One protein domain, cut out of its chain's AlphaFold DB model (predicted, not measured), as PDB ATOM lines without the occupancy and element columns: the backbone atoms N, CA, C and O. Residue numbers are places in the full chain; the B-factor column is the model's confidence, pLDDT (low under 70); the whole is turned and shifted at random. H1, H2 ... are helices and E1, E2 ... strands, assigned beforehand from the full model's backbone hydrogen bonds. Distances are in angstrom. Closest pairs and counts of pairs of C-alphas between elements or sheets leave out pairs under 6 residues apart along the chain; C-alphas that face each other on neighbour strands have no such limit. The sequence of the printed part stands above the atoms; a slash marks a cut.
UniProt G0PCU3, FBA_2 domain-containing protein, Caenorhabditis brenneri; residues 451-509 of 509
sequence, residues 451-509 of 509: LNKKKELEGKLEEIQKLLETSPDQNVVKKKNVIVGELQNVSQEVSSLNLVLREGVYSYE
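Overview. This is residues 451 to 509 of the 509 residues of the protein "FBA_2 domain-containing protein" of Caenorhabditis brenneri (UniProt G0PCU3). A small two-strand hairpin, E1 and E2, sits beyond the open end of a long helical hairpin, whose two helices, H1 and H2, run side by side in opposite ways; E1 is turned across the helices' length and E2 folds back beside it at a slant. At the other end the turn between the helices sticks out, with residues 469 to 475 standing free. The printed part has 59 residues, with two named helices followed by two named strands, H1, H2, E1, E2; the sheet's order is E1 - E2, antiparallel, and the class is mostly helix. The whole is loose, with a radius of gyration of the C-alphas of 13.9 A, and elongated, spanning 43 by 22 by 13 A.

Arrangement. The strands E1, residues 499 to 502, and E2, residues 505 to 508, form an antiparallel hairpin, with 142 degrees between their directions. N 500 and O 507, 2.8 A apart, and N 505 and O 502, 2.9 A apart, are within hydrogen-bond range. H2, residues 474 to 495, is joined to E1 by a tight link and is apart from E2. H1, residues 451 to 470, touches H2; their closest C-alphas, those of Leu 457 and Leu 487, are 6.1 A apart. The two form a helical hairpin, running opposite ways at a shallow tilt of 27 degrees. H1 is apart from both E1 and E2. In H1 and H2 every O i to N i+4 pair is within hydrogen-bond range.

Along the chain. E1 measures 9.7 A from first to last C-alpha and E2 measures 10.1 A, ending with C-alpha 508 at (160.339, 110.936, 179.732). H2 is 31.4 A long and begins with C-alpha 474 at (165.024, 151.109, 181.008). H1 is 29.4 A long and begins with C-alpha 451 at (167.137, 121.990, 180.978).

Size, cuts and confidence. The two C-alphas farthest apart, those of Asp 473 and Glu 509, are 42.6 A from each other. The printed part has no cut, and its three links are tight. Glu 509 is the chain's last residue. Mean pLDDT of the printed part is 89.0, and no printed residue is under 70.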
ATOM      1  N   LEU A 451     167.711 121.885 179.633       93.00
ATOM      2  CA  LEU A 451     167.137 121.990 180.978       93.00
ATOM      3  C   LEU A 451     167.953 122.920 181.890       93.00
ATOM      4  O   LEU A 451     167.376 123.747 182.593       93.00
ATOM      5  N   ASN A 452     169.287 122.834 181.856       92.44
ATOM      6  CA  ASN A 452     170.149 123.743 182.617       92.44
ATOM      7  C   ASN A 452     170.047 125.181 182.100       92.44
ATOM      8  O   ASN A 452     169.906 126.098 182.906       92.44
ATOM      9  N   LYS A 453     170.034 125.384 180.773       92.44
ATOM     10  CA  LYS A 453     169.835 126.717 180.183       92.44
ATOM     11  C   LYS A 453     168.487 127.315 180.596       92.44
ATOM     12  O   LYS A 453     168.424 128.495 180.929       92.44
ATOM     13  N   LYS A 454     167.420 126.509 180.610       93.19
ATOM     14  CA  LYS A 454     166.096 126.930 181.084       93.19
ATOM     15  C   LYS A 454     166.158 127.409 182.538       93.19
ATOM     16  O   LYS A 454     165.777 128.544 182.802       93.19
ATOM     17  N   LYS A 455     166.719 126.595 183.439       92.44
ATOM     18  CA  LYS A 455     166.857 126.936 184.865       92.44
ATOM     19  C   LYS A 455     167.697 128.199 185.093       92.44
ATOM     20  O   LYS A 455     167.352 129.027 185.930       92.44
ATOM     21  N   GLU A 456     168.787 128.368 184.348       92.44
ATOM     22  CA  GLU A 456     169.626 129.572 184.413       92.44
ATOM     23  C   GLU A 456     168.846 130.829 183.998       92.44
ATOM     24  O   GLU A 456     168.923 131.862 184.666       92.44
ATOM     25  N   LEU A 457     168.080 130.751 182.905       93.56
ATOM     26  CA  LEU A 457     167.253 131.859 182.424       93.56
ATOM     27  C   LEU A 457     166.113 132.192 183.397       93.56
ATOM     28  O   LEU A 457     165.837 133.372 183.603       93.56
ATOM     29  N   GLU A 458     165.491 131.185 184.016       93.81
ATOM     30  CA  GLU A 458     164.486 131.363 185.074       93.81
ATOM     31  C   GLU A 458     165.079 132.101 186.284       93.81
ATOM     32  O   GLU A 458     164.526 133.116 186.706       93.81
ATOM     33  N   GLY A 459     166.258 131.688 186.763       92.88
ATOM     34  CA  GLY A 459     166.952 132.369 187.863       92.88
ATOM     35  C   GLY A 459     167.334 133.817 187.533       92.88
ATOM     36  O   GLY A 459     167.044 134.732 188.305       92.88
ATOM     37  N   LYS A 460     167.906 134.069 186.345       93.69
ATOM     38  CA  LYS A 460     168.211 135.440 185.882       93.69
ATOM     39  C   LYS A 460     166.956 136.303 185.770       93.69
ATOM     40  O   LYS A 460     167.011 137.509 186.015       93.69
ATOM     41  N   LEU A 461     165.834 135.715 185.358       93.38
ATOM     42  CA  LEU A 461     164.561 136.419 185.261       93.38
ATOM     43  C   LEU A 461     164.044 136.815 186.650       93.38
ATOM     44  O   LEU A 461     163.623 137.960 186.809       93.38
ATOM     45  N   GLU A 462     164.118 135.924 187.641       93.38
ATOM     46  CA  GLU A 462     163.766 136.231 189.036       93.38
ATOM     47  C   GLU A 462     164.649 137.341 189.629       93.38
ATOM     48  O   GLU A 462     164.139 138.277 190.249       93.38
ATOM     49  N   GLU A 463     165.967 137.294 189.408       92.19
ATOM     50  CA  GLU A 463     166.892 138.347 189.854       92.19
ATOM     51  C   GLU A 463     166.561 139.706 189.225       92.19
ATOM     52  O   GLU A 463     166.500 140.726 189.914       92.19
ATOM     53  N   ILE A 464     166.296 139.732 187.916       91.00
ATOM     54  CA  ILE A 464     165.920 140.960 187.208       91.00
ATOM     55  C   ILE A 464     164.567 141.492 187.682       91.00
ATOM     56  O   ILE A 464     164.389 142.707 187.750       91.00
ATOM     57  N   GLN A 465     163.615 140.620 188.017       90.12
ATOM     58  CA  GLN A 465     162.334 141.039 188.584       90.12
ATOM     59  C   GLN A 465     162.533 141.751 189.929       90.12
ATOM     60  O   GLN A 465     162.056 142.874 190.080       90.12
ATOM     61  N   LYS A 466     163.339 141.184 190.836       90.00
ATOM     62  CA  LYS A 466     163.703 141.825 192.116       90.00
ATOM     63  C   LYS A 466     164.438 143.160 191.924       90.00
ATOM     64  O   LYS A 466     164.212 144.123 192.657       90.00
ATOM     65  N   LEU A 467     165.309 143.256 190.917       89.12
ATOM     66  CA  LEU A 467     165.992 144.512 190.581       89.12
ATOM     67  C   LEU A 467     165.027 145.579 190.046       89.12
ATOM     68  O   LEU A 467     165.179 146.752 190.367       89.12
ATOM     69  N   LEU A 468     164.020 145.196 189.257       88.69
ATOM     70  CA  LEU A 468     163.013 146.133 188.743       88.69
ATOM     71  C   LEU A 468     162.086 146.669 189.838       88.69
ATOM     72  O   LEU A 468     161.628 147.804 189.726       88.69
ATOM     73  N   GLU A 469     161.837 145.886 190.890       86.94
ATOM     74  CA  GLU A 469     161.091 146.333 192.075       86.94
ATOM     75  C   GLU A 469     161.843 147.417 192.864       86.94
ATOM     76  O   GLU A 469     161.218 148.259 193.503       86.94
ATOM     77  N   THR A 470     163.179 147.424 192.799       84.50
ATOM     78  CA  THR A 470     164.042 148.329 193.580       84.50
ATOM     79  C   THR A 470     164.630 149.484 192.764       84.50
ATOM     80  O   THR A 470     164.913 150.542 193.323       84.50
ATOM     81  N   SER A 471     164.798 149.324 191.449       78.88
ATOM     82  CA  SER A 471     165.333 150.344 190.543       78.88
ATOM     83  C   SER A 471     164.817 150.141 189.106       78.88
ATOM     84  O   SER A 471     165.452 149.437 188.310       78.88
ATOM     85  N   PRO A 472     163.692 150.773 188.723       73.69
ATOM     86  CA  PRO A 472     163.124 150.654 187.381       73.69
ATOM     87  C   PRO A 472     163.929 151.464 186.346       73.69
ATOM     88  O   PRO A 472     163.569 152.574 185.964       73.69
ATOM     89  N   ASP A 473     165.035 150.885 185.874       85.31
ATOM     90  CA  ASP A 473     165.858 151.399 184.771       85.31
ATOM     91  C   ASP A 473     165.430 150.756 183.432       85.31
ATOM     92  O   ASP A 473     165.267 149.535 183.321       85.31
ATOM     93  N   GLN A 474     165.292 151.568 182.377       84.94
ATOM     94  CA  GLN A 474     165.024 151.109 181.008       84.94
ATOM     95  C   GLN A 474     166.027 150.055 180.509       84.94
ATOM     96  O   GLN A 474     165.654 149.169 179.734       84.94
ATOM     97  N   ASN A 475     167.287 150.110 180.942       85.94
ATOM     98  CA  ASN A 475     168.292 149.107 180.587       85.94
ATOM     99  C   ASN A 475     167.978 147.736 181.197       85.94
ATOM    100  O   ASN A 475     168.187 146.707 180.549       85.94
ATOM    101  N   VAL A 476     167.432 147.709 182.414       86.00
ATOM    102  CA  VAL A 476     167.019 146.476 183.098       86.00
ATOM    103  C   VAL A 476     165.783 145.880 182.412       86.00
ATOM    104  O   VAL A 476     165.735 144.672 182.176       86.00
ATOM    105  N   VAL A 477     164.839 146.719 181.965       87.38
ATOM    106  CA  VAL A 477     163.672 146.286 181.168       87.38
ATOM    107  C   VAL A 477     164.095 145.664 179.831       87.38
ATOM    108  O   VAL A 477     163.581 144.613 179.446       87.38
ATOM    109  N   LYS A 478     165.069 146.258 179.129       89.69
ATOM    110  CA  LYS A 478     165.610 145.674 177.888       89.69
ATOM    111  C   LYS A 478     166.235 144.297 178.133       89.69
ATOM    112  O   LYS A 478     165.930 143.365 177.393       89.69
ATOM    113  N   LYS A 479     167.051 144.147 179.185       90.06
ATOM    114  CA  LYS A 479     167.642 142.851 179.573       90.06
ATOM    115  C   LYS A 479     166.573 141.799 179.886       90.06
ATOM    116  O   LYS A 479     166.695 140.667 179.421       90.06
ATOM    117  N   LYS A 480     165.501 142.179 180.595       91.81
ATOM    118  CA  LYS A 480     164.349 141.301 180.868       91.81
ATOM    119  C   LYS A 480     163.752 140.739 179.580       91.81
ATOM    120  O   LYS A 480     163.567 139.533 179.476       91.81
ATOM    121  N   ASN A 481     163.467 141.596 178.599       91.56
ATOM    122  CA  ASN A 481     162.822 141.174 177.352       91.56
ATOM    123  C   ASN A 481     163.686 140.192 176.548       91.56
ATOM    124  O   ASN A 481     163.150 139.244 175.979       91.56
ATOM    125  N   VAL A 482     165.013 140.377 176.546       92.88
ATOM    126  CA  VAL A 482     165.950 139.431 175.915       92.88
ATOM    127  C   VAL A 482     165.876 138.060 176.592       92.88
ATOM    128  O   VAL A 482     165.692 137.055 175.910       92.88
ATOM    129  N   ILE A 483     165.935 138.015 177.928       92.56
ATOM    130  CA  ILE A 483     165.860 136.759 178.693       92.56
ATOM    131  C   ILE A 483     164.511 136.061 178.501       92.56
ATOM    132  O   ILE A 483     164.483 134.848 178.321       92.56
ATOM    133  N   VAL A 484     163.404 136.808 178.484       93.19
ATOM    134  CA  VAL A 484     162.065 136.248 178.233       93.19
ATOM    135  C   VAL A 484     161.985 135.609 176.845       93.19
ATOM    136  O   VAL A 484     161.479 134.496 176.730       93.19
ATOM    137  N   GLY A 485     162.512 136.269 175.809       93.38
ATOM    138  CA  GLY A 485     162.540 135.709 174.455       93.38
ATOM    139  C   GLY A 485     163.373 134.426 174.363       93.38
ATOM    140  O   GLY A 485     162.927 133.434 173.787       93.38
ATOM    141  N   GLU A 486     164.554 134.396 174.988       94.12
ATOM    142  CA  GLU A 486     165.368 133.176 175.052       94.12
ATOM    143  C   GLU A 486     164.681 132.050 175.835       94.12
ATOM    144  O   GLU A 486     164.707 130.895 175.403       94.12
ATOM    145  N   LEU A 487     164.045 132.372 176.964       93.31
ATOM    146  CA  LEU A 487     163.344 131.401 177.802       93.31
ATOM    147  C   LEU A 487     162.145 130.787 177.071       93.31
ATOM    148  O   LEU A 487     161.906 129.587 177.209       93.31
ATOM    149  N   GLN A 488     161.419 131.574 176.273       92.38
ATOM    150  CA  GLN A 488     160.326 131.085 175.428       92.38
ATOM    151  C   GLN A 488     160.824 130.063 174.404       92.38
ATOM    152  O   GLN A 488     160.264 128.969 174.322       92.38
ATOM    153  N   ASN A 489     161.915 130.371 173.698       92.62
ATOM    154  CA  ASN A 489     162.505 129.462 172.713       92.62
ATOM    155  C   ASN A 489     162.940 128.136 173.359       92.62
ATOM    156  O   ASN A 489     162.536 127.063 172.912       92.62
ATOM    157  N   VAL A 490     163.694 128.198 174.465       92.19
ATOM    158  CA  VAL A 490     164.148 126.988 175.175       92.19
ATOM    159  C   VAL A 490     162.965 126.202 175.746       92.19
ATOM    160  O   VAL A 490     162.956 124.975 175.697       92.19
ATOM    161  N   SER A 491     161.938 126.879 176.266       89.81
ATOM    162  CA  SER A 491     160.748 126.210 176.808       89.81
ATOM    163  C   SER A 491     159.949 125.481 175.730       89.81
ATOM    164  O   SER A 491     159.432 124.394 175.994       89.81
ATOM    165  N   GLN A 492     159.873 126.036 174.519       90.69
ATOM    166  CA  GLN A 492     159.236 125.381 173.379       90.69
ATOM    167  C   GLN A 492     160.008 124.123 172.960       90.69
ATOM    168  O   GLN A 492     159.400 123.069 172.769       90.69
ATOM    169  N   GLU A 493     161.341 124.199 172.895       90.12
ATOM    170  CA  GLU A 493     162.193 123.035 172.625       90.12
ATOM    171  C   GLU A 493     162.020 121.949 173.697       90.12
ATOM    172  O   GLU A 493     161.773 120.794 173.356       90.12
ATOM    173  N   VAL A 494     162.056 122.307 174.986       88.06
ATOM    174  CA  VAL A 494     161.869 121.350 176.093       88.06
ATOM    175  C   VAL A 494     160.484 120.700 176.051       88.06
ATOM    176  O   VAL A 494     160.370 119.495 176.265       88.06
ATOM    177  N   SER A 495     159.437 121.465 175.728       86.25
ATOM    178  CA  SER A 495     158.065 120.943 175.636       86.25
ATOM    179  C   SER A 495     157.915 119.901 174.525       86.25
ATOM    180  O   SER A 495     157.152 118.953 174.676       86.25
ATOM    181  N   SER A 496     158.684 120.021 173.436       88.44
ATOM    182  CA  SER A 496     158.671 119.044 172.338       88.44
ATOM    183  C   SER A 496     159.251 117.668 172.708       88.44
ATOM    184  O   SER A 496     159.091 116.710 171.954       88.44
ATOM    185  N   LEU A 497     159.917 117.553 173.865       86.75
ATOM    186  CA  LEU A 497     160.580 116.326 174.316       86.75
ATOM    187  C   LEU A 497     159.685 115.409 175.163       86.75
ATOM    188  O   LEU A 497     160.137 114.320 175.522       86.75
ATOM    189  N   ASN A 498     158.455 115.831 175.489       85.75
ATOM    190  CA  ASN A 498     157.516 115.106 176.361       85.75
ATOM    191  C   ASN A 498     158.155 114.695 177.703       85.75
ATOM    192  O   ASN A 498     158.154 113.526 178.093       85.75
ATOM    193  N   LEU A 499     158.770 115.665 178.383       88.31
ATOM    194  CA  LEU A 499     159.379 115.472 179.698       88.31
ATOM    195  C   LEU A 499     158.417 115.897 180.808       88.31
ATOM    196  O   LEU A 499     157.822 116.971 180.741       88.31
ATOM    197  N   VAL A 500     158.359 115.106 181.876       87.12
ATOM    198  CA  VAL A 500     157.619 115.414 183.104       87.12
ATOM    199  C   VAL A 500     158.587 115.543 184.269       87.12
ATOM    200  O   VAL A 500     159.447 114.686 184.479       87.12
ATOM    201  N   LEU A 501     158.421 116.613 185.043       86.69
ATOM    202  CA  LEU A 501     159.133 116.835 186.296       86.69
ATOM    203  C   LEU A 501     158.350 116.182 187.444       86.69
ATOM    204  O   LEU A 501     157.232 116.599 187.740       86.69
ATOM    205  N   ARG A 502     158.926 115.163 188.089       83.75
ATOM    206  CA  ARG A 502     158.374 114.518 189.295       83.75
ATOM    207  C   ARG A 502     159.469 114.428 190.346       83.75
ATOM    208  O   ARG A 502     160.580 114.035 190.007       83.75
ATOM    209  N   GLU A 503     159.168 114.806 191.589       83.06
ATOM    210  CA  GLU A 503     160.122 114.711 192.714       83.06
ATOM    211  C   GLU A 503     161.476 115.400 192.419       83.06
ATOM    212  O   GLU A 503     162.546 114.898 192.753       83.06
ATOM    213  N   GLY A 504     161.448 116.528 191.697       82.94
ATOM    214  CA  GLY A 504     162.658 117.260 191.297       82.94
ATOM    215  C   GLY A 504     163.459 116.638 190.140       82.94
ATOM    216  O   GLY A 504     164.487 117.187 189.751       82.94
ATOM    217  N   VAL A 505     162.990 115.540 189.541       88.62
ATOM    218  CA  VAL A 505     163.667 114.837 188.442       88.62
ATOM    219  C   VAL A 505     162.847 114.899 187.152       88.62
ATOM    220  O   VAL A 505     161.658 114.578 187.133       88.62
ATOM    221  N   TYR A 506     163.488 115.275 186.044       89.88
ATOM    222  CA  TYR A 506     162.887 115.193 184.713       89.88
ATOM    223  C   TYR A 506     162.909 113.749 184.221       89.88
ATOM    224  O   TYR A 506     163.945 113.089 184.250       89.88
ATOM    225  N   SER A 507     161.785 113.258 183.723       88.31
ATOM    226  CA  SER A 507     161.650 111.917 183.155       88.31
ATOM    227  C   SER A 507     160.863 111.981 181.857       88.31
ATOM    228  O   SER A 507     160.038 112.871 181.678       88.31
ATOM    229  N   TYR A 508     161.145 111.066 180.938       84.44
ATOM    230  CA  TYR A 508     160.339 110.936 179.732       84.44
ATOM    231  C   TYR A 508     159.000 110.280 180.070       84.44
ATOM    232  O   TYR A 508     158.993 109.284 180.797       84.44
ATOM    233  N   GLU A 509     157.913 110.821 179.521       72.50
ATOM    234  CA  GLU A 509     156.633 110.106 179.433       72.50
ATOM    235  C   GLU A 509     156.695 108.917 178.466       72.50
ATOM    236  O   GLU A 509     157.480 108.969 177.472       72.50
TER     237      GLU A 509